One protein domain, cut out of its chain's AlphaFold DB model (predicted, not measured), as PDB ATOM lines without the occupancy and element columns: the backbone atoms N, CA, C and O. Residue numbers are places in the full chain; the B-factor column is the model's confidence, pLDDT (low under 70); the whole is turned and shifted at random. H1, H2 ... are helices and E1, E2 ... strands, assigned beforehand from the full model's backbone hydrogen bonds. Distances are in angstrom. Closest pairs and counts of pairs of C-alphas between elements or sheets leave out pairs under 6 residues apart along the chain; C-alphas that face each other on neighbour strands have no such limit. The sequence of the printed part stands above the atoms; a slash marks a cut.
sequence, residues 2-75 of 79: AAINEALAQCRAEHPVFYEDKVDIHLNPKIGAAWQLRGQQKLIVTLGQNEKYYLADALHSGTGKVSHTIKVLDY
ATOM      1  N   ALA A   2     129.830 135.798 115.957       93.56
ATOM      2  CA  ALA A   2     130.241 134.716 116.869       93.56
ATOM      3  C   ALA A   2     131.243 135.146 117.964       93.56
ATOM      4  O   ALA A   2     130.956 134.952 119.137       93.56
ATOM      5  N   ALA A   3     132.341 135.817 117.598       95.12
ATOM      6  CA  ALA A   3     133.356 136.266 118.560       95.12
ATOM      7  C   ALA A   3     132.835 137.296 119.583       95.12
ATOM      8  O   ALA A   3     133.223 137.268 120.745       95.12
ATOM      9  N   ILE A   4     131.924 138.185 119.168       94.56
ATOM     10  CA  ILE A   4     131.289 139.154 120.077       94.56
ATOM     11  C   ILE A   4     130.401 138.409 121.074       94.56
ATOM     12  O   ILE A   4     130.501 138.633 122.273       94.56
ATOM     13  N   ASN A   5     129.567 137.487 120.588       96.56
ATOM     14  CA  ASN A   5     128.689 136.694 121.447       96.56
ATOM     15  C   ASN A   5     129.485 135.833 122.437       96.56
ATOM     16  O   ASN A   5     129.083 135.703 123.588       96.56
ATOM     17  N   GLU A   6     130.615 135.274 122.006       96.75
ATOM     18  CA  GLU A   6     131.522 134.519 122.869       96.75
ATOM     19  C   GLU A   6     132.138 135.404 123.960       96.75
ATOM     20  O   GLU A   6     132.068 135.051 125.136       96.75
ATOM     21  N   ALA A   7     132.657 136.583 123.601       95.19
ATOM     22  CA  ALA A   7     133.184 137.538 124.573       95.19
ATOM     23  C   ALA A   7     132.114 137.947 125.599       95.19
ATOM     24  O   ALA A   7     132.369 137.936 126.802       95.19
ATOM     25  N   LEU A   8     130.891 138.236 125.140       96.38
ATOM     26  CA  LEU A   8     129.767 138.567 126.018       96.38
ATOM     27  C   LEU A   8     129.416 137.415 126.966       96.38
ATOM     28  O   LEU A   8     129.188 137.655 128.149       96.38
ATOM     29  N   ALA A   9     129.417 136.170 126.478       95.62
ATOM     30  CA  ALA A   9     129.160 134.989 127.301       95.62
ATOM     31  C   ALA A   9     130.254 134.745 128.358       95.62
ATOM     32  O   ALA A   9     129.982 134.140 129.394       95.62
ATOM     33  N   GLN A  10     131.478 135.218 128.111       94.88
ATOM     34  CA  GLN A  10     132.624 135.089 129.015       94.88
ATOM     35  C   GLN A  10     132.832 136.314 129.928       94.88
ATOM     36  O   GLN A  10     133.774 136.320 130.724       94.88
ATOM     37  N   CYS A  11     131.972 137.339 129.846       95.81
ATOM     38  CA  CYS A  11     132.100 138.567 130.631       95.81
ATOM     39  C   CYS A  11     132.045 138.280 132.142       95.81
ATOM     40  O   CYS A  11     131.048 137.781 132.666       95.81
ATOM     41  N   ARG A  12     133.105 138.659 132.860       94.94
ATOM     42  CA  ARG A  12     133.248 138.494 134.319       94.94
ATOM     43  C   ARG A  12     134.140 139.583 134.909       94.94
ATOM     44  O   ARG A  12     134.736 140.346 134.161       94.94
ATOM     45  N   ALA A  13     134.247 139.659 136.233       93.56
ATOM     46  CA  ALA A  13     134.998 140.723 136.904       93.56
ATOM     47  C   ALA A  13     136.474 140.802 136.460       93.56
ATOM     48  O   ALA A  13     137.010 141.897 136.320       93.56
ATOM     49  N   GLU A  14     137.111 139.660 136.187       96.44
ATOM     50  CA  GLU A  14     138.505 139.574 135.733       96.44
ATOM     51  C   GLU A  14     138.666 139.859 134.232       96.44
ATOM     52  O   GLU A  14     139.749 140.221 133.780       96.44
ATOM     53  N   HIS A  15     137.590 139.688 133.456       94.94
ATOM     54  CA  HIS A  15     137.549 139.914 132.011       94.94
ATOM     55  C   HIS A  15     136.250 140.645 131.641       94.94
ATOM     56  O   HIS A  15     135.318 140.035 131.102       94.94
ATOM     57  N   PRO A  16     136.139 141.933 132.000       95.94
ATOM     58  CA  PRO A  16     134.946 142.705 131.708       95.94
ATOM     59  C   PRO A  16     134.883 143.033 130.214       95.94
ATOM     60  O   PRO A  16     135.905 143.271 129.569       95.94
ATOM     61  N   VAL A  17     133.670 143.073 129.666       97.56
ATOM     62  CA  VAL A  17     133.420 143.430 128.265       97.56
ATOM     63  C   VAL A  17     132.647 144.738 128.203       97.56
ATOM     64  O   VAL A  17     131.584 144.866 128.824       97.56
ATOM     65  N   PHE A  18     133.163 145.683 127.421       97.38
ATOM     66  CA  PHE A  18     132.586 147.008 127.233       97.38
ATOM     67  C   PHE A  18     132.184 147.238 125.779       97.38
ATOM     68  O   PHE A  18     132.850 146.771 124.855       97.38
ATOM     69  N   TYR A  19     131.099 147.983 125.596       96.81
ATOM     70  CA  TYR A  19     130.828 148.692 124.352       96.81
ATOM     71  C   TYR A  19     131.345 150.114 124.507       96.81
ATOM     72  O   TYR A  19     131.059 150.749 125.517       96.81
ATOM     73  N   GLU A  20     132.091 150.597 123.525       97.00
ATOM     74  CA  GLU A  20     132.670 151.937 123.546       97.00
ATOM     75  C   GLU A  20     132.236 152.693 122.298       97.00
ATOM     76  O   GLU A  20     132.227 152.126 121.202       97.00
ATOM     77  N   ASP A  21     131.894 153.966 122.469       96.69
ATOM     78  CA  ASP A  21     131.633 154.872 121.360       96.69
ATOM     79  C   ASP A  21     132.104 156.296 121.694       96.69
ATOM     80  O   ASP A  21     132.523 156.626 122.812       96.69
ATOM     81  N   LYS A  22     132.114 157.145 120.669       94.75
ATOM     82  CA  LYS A  22     132.442 158.557 120.783       94.75
ATOM     83  C   LYS A  22     131.492 159.375 119.924       94.75
ATOM     84  O   LYS A  22     131.479 159.243 118.703       94.75
ATOM     85  N   VAL A  23     130.782 160.308 120.550       93.50
ATOM     86  CA  VAL A  23     129.839 161.196 119.863       93.50
ATOM     87  C   VAL A  23     130.304 162.650 119.878       93.50
ATOM     88  O   VAL A  23     130.761 163.182 120.894       93.50
ATOM     89  N   ASP A  24     130.171 163.301 118.724       90.94
ATOM     90  CA  ASP A  24     130.391 164.735 118.549       90.94
ATOM     91  C   ASP A  24     129.213 165.527 119.134       90.94
ATOM     92  O   ASP A  24     128.064 165.361 118.715       90.94
ATOM     93  N   ILE A  25     129.490 166.445 120.061       90.12
ATOM     94  CA  ILE A  25     128.486 167.358 120.611       90.12
ATOM     95  C   ILE A  25     128.518 168.654 119.801       90.12
ATOM     96  O   ILE A  25     129.471 169.432 119.849       90.12
ATOM     97  N   HIS A  26     127.450 168.897 119.046       85.25
ATOM     98  CA  HIS A  26     127.320 170.097 118.231       85.25
ATOM     99  C   HIS A  26     126.621 171.214 119.011       85.25
ATOM    100  O   HIS A  26     125.402 171.180 119.172       85.25
ATOM    101  N   LEU A  27     127.393 172.206 119.466       82.06
ATOM    102  CA  LEU A  27     126.876 173.352 120.225       82.06
ATOM    103  C   LEU A  27     126.414 174.525 119.347       82.06
ATOM    104  O   LEU A  27     125.751 175.431 119.848       82.06
ATOM    105  N   ASN A  28     126.718 174.520 118.042       79.50
ATOM    106  CA  ASN A  28     126.222 175.575 117.161       79.50
ATOM    107  C   ASN A  28     124.687 175.514 117.077       79.50
ATOM    108  O   ASN A  28     124.126 174.423 116.904       79.50
ATOM    109  N   PRO A  29     124.002 176.670 117.125       78.31
ATOM    110  CA  PRO A  29     122.569 176.731 116.894       78.31
ATOM    111  C   PRO A  29     122.194 176.035 115.584       78.31
ATOM    112  O   PRO A  29     122.772 176.309 114.529       78.31
ATOM    113  N   LYS A  30     121.206 175.138 115.634       81.62
ATOM    114  CA  LYS A  30     120.655 174.530 114.420       81.62
ATOM    115  C   LYS A  30     119.958 175.620 113.606       81.62
ATOM    116  O   LYS A  30     119.067 176.305 114.105       81.62
ATOM    117  N   ILE A  31     120.351 175.772 112.345       81.06
ATOM    118  CA  ILE A  31     119.686 176.680 111.410       81.06
ATOM    119  C   ILE A  31     118.486 175.929 110.831       81.06
ATOM    120  O   ILE A  31     118.649 174.947 110.109       81.06
ATOM    121  N   GLY A  32     117.279 176.359 111.192       83.38
ATOM    122  CA  GLY A  32     116.041 175.823 110.630       83.38
ATOM    123  C   GLY A  32     115.716 176.407 109.254       83.38
ATOM    124  O   GLY A  32     116.368 177.339 108.779       83.38
ATOM    125  N   ALA A  33     114.661 175.883 108.630       86.19
ATOM    126  CA  ALA A  33     114.108 176.482 107.421       86.19
ATOM    127  C   ALA A  33     113.599 177.904 107.719       86.19
ATOM    128  O   ALA A  33     112.892 178.130 108.702       86.19
ATOM    129  N   ALA A  34     113.950 178.858 106.859       84.69
ATOM    130  CA  ALA A  34     113.500 180.239 106.954       84.69
ATOM    131  C   ALA A  34     113.098 180.753 105.570       84.69
ATOM    132  O   ALA A  34     113.796 180.511 104.585       84.69
ATOM    133  N   TRP A  35     111.990 181.488 105.503       87.31
ATOM    134  CA  TRP A  35     111.604 182.210 104.296       87.31
ATOM    135  C   TRP A  35     112.462 183.465 104.159       87.31
ATOM    136  O   TRP A  35     112.579 184.250 105.101       87.31
ATOM    137  N   GLN A  36     113.061 183.650 102.985       89.31
ATOM    138  CA  GLN A  36     113.859 184.826 102.659       89.31
ATOM    139  C   GLN A  36     113.456 185.388 101.303       89.31
ATOM    140  O   GLN A  36     113.037 184.654 100.406       89.31
ATOM    141  N   LEU A  37     113.606 186.703 101.152       90.12
ATOM    142  CA  LEU A  37     113.455 187.351  99.859       90.12
ATOM    143  C   LEU A  37     114.524 186.829  98.896       90.12
ATOM    144  O   LEU A  37     115.694 186.683  99.254       90.12
ATOM    145  N   ARG A  38     114.119 186.554  97.653       91.88
ATOM    146  CA  ARG A  38     115.030 186.079  96.609       91.88
ATOM    147  C   ARG A  38     116.174 187.082  96.427       91.88
ATOM    148  O   ARG A  38     115.928 188.262  96.202       91.88
ATOM    149  N   GLY A  39     117.412 186.595  96.507       92.38
ATOM    150  CA  GLY A  39     118.619 187.423  96.406       92.38
ATOM    151  C   GLY A  39     119.117 188.003  97.734       92.38
ATOM    152  O   GLY A  39     120.126 188.699  97.727       92.38
ATOM    153  N   GLN A  40     118.463 187.711  98.865       89.44
ATOM    154  CA  GLN A  40     118.950 188.088 100.194       89.44
ATOM    155  C   GLN A  40     119.367 186.853 100.996       89.44
ATOM    156  O   GLN A  40     118.579 185.926 101.177       89.44
ATOM    157  N   GLN A  41     120.596 186.868 101.518       87.62
ATOM    158  CA  GLN A  41     121.113 185.848 102.432       87.62
ATOM    159  C   GLN A  41     121.096 186.386 103.865       87.62
ATOM    160  O   GLN A  41     121.655 187.447 104.142       87.62
ATOM    161  N   LYS A  42     120.454 185.665 104.792       85.69
ATOM    162  CA  LYS A  42     120.507 186.003 106.223       85.69
ATOM    163  C   LYS A  42     121.944 185.856 106.712       85.69
ATOM    164  O   LYS A  42     122.544 184.796 106.533       85.69
ATOM    165  N   LEU A  43     122.467 186.873 107.391       84.44
ATOM    166  CA  LEU A  43     123.687 186.701 108.170       84.44
ATOM    167  C   LEU A  43     123.384 185.782 109.358       84.44
ATOM    168  O   LEU A  43     122.452 186.037 110.125       84.44
ATOM    169  N   ILE A  44     124.169 184.720 109.505       79.38
ATOM    170  CA  ILE A  44     124.110 183.841 110.669       79.38
ATOM    171  C   ILE A  44     125.319 184.148 111.538       79.38
ATOM    172  O   ILE A  44     126.456 184.067 111.079       79.38
ATOM    173  N   VAL A  45     125.061 184.518 112.789       73.75
ATOM    174  CA  VAL A  45     126.124 184.742 113.766       73.75
ATOM    175  C   VAL A  45     126.727 183.389 114.125       73.75
ATOM    176  O   VAL A  45     126.053 182.529 114.688       73.75
ATOM    177  N   THR A  46     127.999 183.202 113.796       69.31
ATOM    178  CA  THR A  46     128.815 182.122 114.348       69.31
ATOM    179  C   THR A  46     129.407 182.599 115.668       69.31
ATOM    180  O   THR A  46     129.951 183.699 115.721       69.31
ATOM    181  N   LEU A  47     129.343 181.777 116.717       66.81
ATOM    182  CA  LEU A  47     129.804 182.133 118.069       66.81
ATOM    183  C   LEU A  47     131.323 182.384 118.181       66.81
ATOM    184  O   LEU A  47     131.795 182.751 119.248       66.81
ATOM    185  N   GLY A  48     132.098 182.199 117.105       64.88
ATOM    186  CA  GLY A  48     133.535 182.503 117.071       64.88
ATOM    187  C   GLY A  48     134.408 181.572 117.919       64.88
ATOM    188  O   GLY A  48     135.624 181.720 117.919       64.88
ATOM    189  N   GLN A  49     133.810 180.596 118.601       68.31
ATOM    190  CA  GLN A  49     134.489 179.554 119.362       68.31
ATOM    191  C   GLN A  49     134.485 178.270 118.530       68.31
ATOM    192  O   GLN A  49     133.465 177.594 118.416       68.31
ATOM    193  N   ASN A  50     135.618 177.959 117.895       68.62
ATOM    194  CA  ASN A  50     135.812 176.689 117.193       68.62
ATOM    195  C   ASN A  50     136.345 175.638 118.172       68.62
ATOM    196  O   ASN A  50     137.471 175.163 118.053       68.62
ATOM    197  N   GLU A  51     135.540 175.325 119.178       81.06
ATOM    198  CA  GLU A  51     135.790 174.226 120.098       81.06
ATOM    199  C   GLU A  51     134.946 173.039 119.651       81.06
ATOM    200  O   GLU A  51     133.743 173.174 119.395       81.06
ATOM    201  N   LYS A  52     135.556 171.857 119.552       84.62
ATOM    202  CA  LYS A  52     134.799 170.638 119.274       84.62
ATOM    203  C   LYS A  52     134.693 169.800 120.534       84.62
ATOM    204  O   LYS A  52     135.695 169.344 121.084       84.62
ATOM    205  N   TYR A  53     133.454 169.611 120.963       90.31
ATOM    206  CA  TYR A  53     133.099 168.840 122.140       90.31
ATOM    207  C   TYR A  53     132.837 167.396 121.739       90.31
ATOM    208  O   TYR A  53     132.180 167.122 120.735       90.31
ATOM    209  N   TYR A  54     133.333 166.475 122.551       90.88
ATOM    210  CA  TYR A  54     133.161 165.048 122.342       90.88
ATOM    211  C   TYR A  54     132.789 164.375 123.654       90.88
ATOM    212  O   TYR A  54     133.456 164.596 124.666       90.88
ATOM    213  N   LEU A  55     131.776 163.519 123.620       94.69
ATOM    214  CA  LEU A  55     131.506 162.552 124.677       94.69
ATOM    215  C   LEU A  55     132.167 161.237 124.271       94.69
ATOM    216  O   LEU A  55     131.944 160.764 123.161       94.69
ATOM    217  N   ALA A  56     132.993 160.679 125.147       95.25
ATOM    218  CA  ALA A  56     133.474 159.308 125.026       95.25
ATOM    219  C   ALA A  56     132.873 158.492 126.166       95.25
ATOM    220  O   ALA A  56     132.935 158.929 127.323       95.25
ATOM    221  N   ASP A  57     132.302 157.338 125.845       97.25
ATOM    222  CA  ASP A  57     131.615 156.484 126.800       97.25
ATOM    223  C   ASP A  57     132.013 155.014 126.673       97.25
ATOM    224  O   ASP A  57     132.453 154.540 125.629       97.25
ATOM    225  N   ALA A  58     131.881 154.305 127.793       97.81
ATOM    226  CA  ALA A  58     132.085 152.874 127.903       97.81
ATOM    227  C   ALA A  58     130.933 152.268 128.715       97.81
ATOM    228  O   ALA A  58     130.762 152.563 129.903       97.81
ATOM    229  N   LEU A  59     130.142 151.413 128.071       97.56
ATOM    230  CA  LEU A  59     129.028 150.678 128.660       97.56
ATOM    231  C   LEU A  59     129.481 149.268 129.039       97.56
ATOM    232  O   LEU A  59     129.811 148.454 128.175       97.56
ATOM    233  N   HIS A  60     129.427 148.937 130.328       97.44
ATOM    234  CA  HIS A  60     129.704 147.586 130.803       97.44
ATOM    235  C   HIS A  60     128.560 146.638 130.421       97.44
ATOM    236  O   HIS A  60     127.476 146.690 131.007       97.44
ATOM    237  N   SER A  61     128.824 145.690 129.522       96.00
ATOM    238  CA  SER A  61     127.812 144.788 128.942       96.00
ATOM    239  C   SER A  61     127.004 143.988 129.976       96.00
ATOM    240  O   SER A  61     125.789 143.881 129.850       96.00
ATOM    241  N   GLY A  62     127.653 143.468 131.026       94.31
ATOM    242  CA  GLY A  62     126.982 142.666 132.059       94.31
ATOM    243  C   GLY A  62     126.226 143.440 133.150       94.31
ATOM    244  O   GLY A  62     125.335 142.874 133.774       94.31
ATOM    245  N   THR A  63     126.561 144.710 133.416       96.12
ATOM    246  CA  THR A  63     125.965 145.480 134.534       96.12
ATOM    247  C   THR A  63     125.118 146.660 134.076       96.12
ATOM    248  O   THR A  63     124.369 147.214 134.877       96.12
ATOM    249  N   GLY A  64     125.256 147.086 132.819       95.69
ATOM    250  CA  GLY A  64     124.585 148.267 132.283       95.69
ATOM    251  C   GLY A  64     125.156 149.603 132.774       95.69
ATOM    252  O   GLY A  64     124.620 150.653 132.430       95.69
ATOM    253  N   LYS A  65     126.227 149.604 133.580       97.56
ATOM    254  CA  LYS A  65     126.868 150.842 134.046       97.56
ATOM    255  C   LYS A  65     127.615 151.528 132.906       97.56
ATOM    256  O   LYS A  65     128.333 150.865 132.159       97.56
ATOM    257  N   VAL A  66     127.492 152.852 132.837       97.12
ATOM    258  CA  VAL A  66     128.170 153.697 131.848       97.12
ATOM    259  C   VAL A  66     129.193 154.583 132.544       97.12
ATOM    260  O   VAL A  66     128.856 155.343 133.454       97.12
ATOM    261  N   SER A  67     130.434 154.514 132.080       97.25
ATOM    262  CA  SER A  67     131.478 155.492 132.378       97.25
ATOM    263  C   SER A  67     131.578 156.454 131.204       97.25
ATOM    264  O   SER A  67     131.592 156.009 130.063       97.25
ATOM    265  N   HIS A  68     131.643 157.760 131.458       95.75
ATOM    266  CA  HIS A  68     131.735 158.749 130.385       95.75
ATOM    267  C   HIS A  68     132.661 159.909 130.746       95.75
ATOM    268  O   HIS A  68     132.854 160.236 131.917       95.75
ATOM    269  N   THR A  69     133.228 160.541 129.723       95.88
ATOM    270  CA  THR A  69     134.029 161.760 129.846       95.88
ATOM    271  C   THR A  69     133.703 162.720 128.709       95.88
ATOM    272  O   THR A  69     133.443 162.295 127.582       95.88
ATOM    273  N   ILE A  70     133.721 164.019 129.003       93.88
ATOM    274  CA  ILE A  70     133.570 165.074 128.002       93.88
ATOM    275  C   ILE A  70     134.947 165.676 127.750       93.88
ATOM    276  O   ILE A  70     135.639 166.072 128.688       93.88
ATOM    277  N   LYS A  71     135.338 165.747 126.478       90.69
ATOM    278  CA  LYS A  71     136.574 166.391 126.036       90.69
ATOM    279  C   LYS A  71     136.252 167.580 125.154       90.69
ATOM    280  O   LYS A  71     135.441 167.469 124.235       90.69
ATOM    281  N   VAL A  72     136.946 168.678 125.413       86.88
ATOM    282  CA  VAL A  72     136.974 169.849 124.544       86.88
ATOM    283  C   VAL A  72     138.289 169.806 123.780       86.88
ATOM    284  O   VAL A  72     139.352 169.638 124.380       86.88
ATOM    285  N   LEU A  73     138.215 169.858 122.452       77.75
ATOM    286  CA  LEU A  73     139.375 170.135 121.618       77.75
ATOM    287  C   LEU A  73     139.303 171.593 121.186       77.75
ATOM    288  O   LEU A  73     138.477 171.951 120.341       77.75
ATOM    289  N   ASP A  74     140.194 172.395 121.756       69.75
ATOM    290  CA  ASP A  74     140.432 173.761 121.319       69.75
ATOM    291  C   ASP A  74     141.305 173.690 120.066       69.75
ATOM    292  O   ASP A  74     142.473 173.291 120.119       69.75
ATOM    293  N   TYR A  75     140.757 174.074 118.914       59.09
ATOM    294  CA  TYR A  75     141.570 174.305 117.725       59.09
ATOM    295  C   TYR A  75     142.291 175.652 117.879       59.09
ATOM    296  O   TYR A  75     141.959 176.628 117.207       59.09
TER     297      TYR A  75
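AT A GLANCE: This is residues 2 to 75 of the 79 residues of an uncharacterized protein of Xenorhabdus nematophila (strain ATCC 19061 / DSM 3370 / CCUG 14189 / LMG 1036 / NCIMB 9965 / AN6) (UniProt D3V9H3). A narrow, twisted ribbon of three strands has a short helix, H1, beyond one end and a long loop reaching out from the other, where residues 35 to 41 stick out. The 74 printed residues include H1, E1, E2 and E3 in that order; the antiparallel sheet runs E1, E2, E3, a meander, each strand the neighbour of the one before. The class is mixed, with under half of the residues in named elements. The whole is extended, a rod of 63 by 27 by 18 A, with a radius of gyration of the C-alphas of 21.0 A.

HOW THE PARTS SIT: H1, residues 2 to 9, has every O i to N i+4 pair within hydrogen-bond range and is not on the sheet. E1, residues 18 to 25, and E2, residues 51 to 60, form a hairpin at 161 degrees, with N 19 and O 59 2.9 A apart. E2 and E3, residues 66 to 74, form another at 163 degrees, with N 54 and O 71 2.9 A apart.

IN THESE COORDINATES: H1 begins at C-alpha 2 (130.241, 134.716, 116.869). E1 measures 21.8 A, E2 29.3 A and E3 25.8 A, ending at C-alpha 74 (140.432, 173.761, 121.319).

THE WHOLE: The printed part has no cut. The link E1 to E2 is long, 25 residues. Residues 46 to 50 and 74 to 75 have pLDDT under 70.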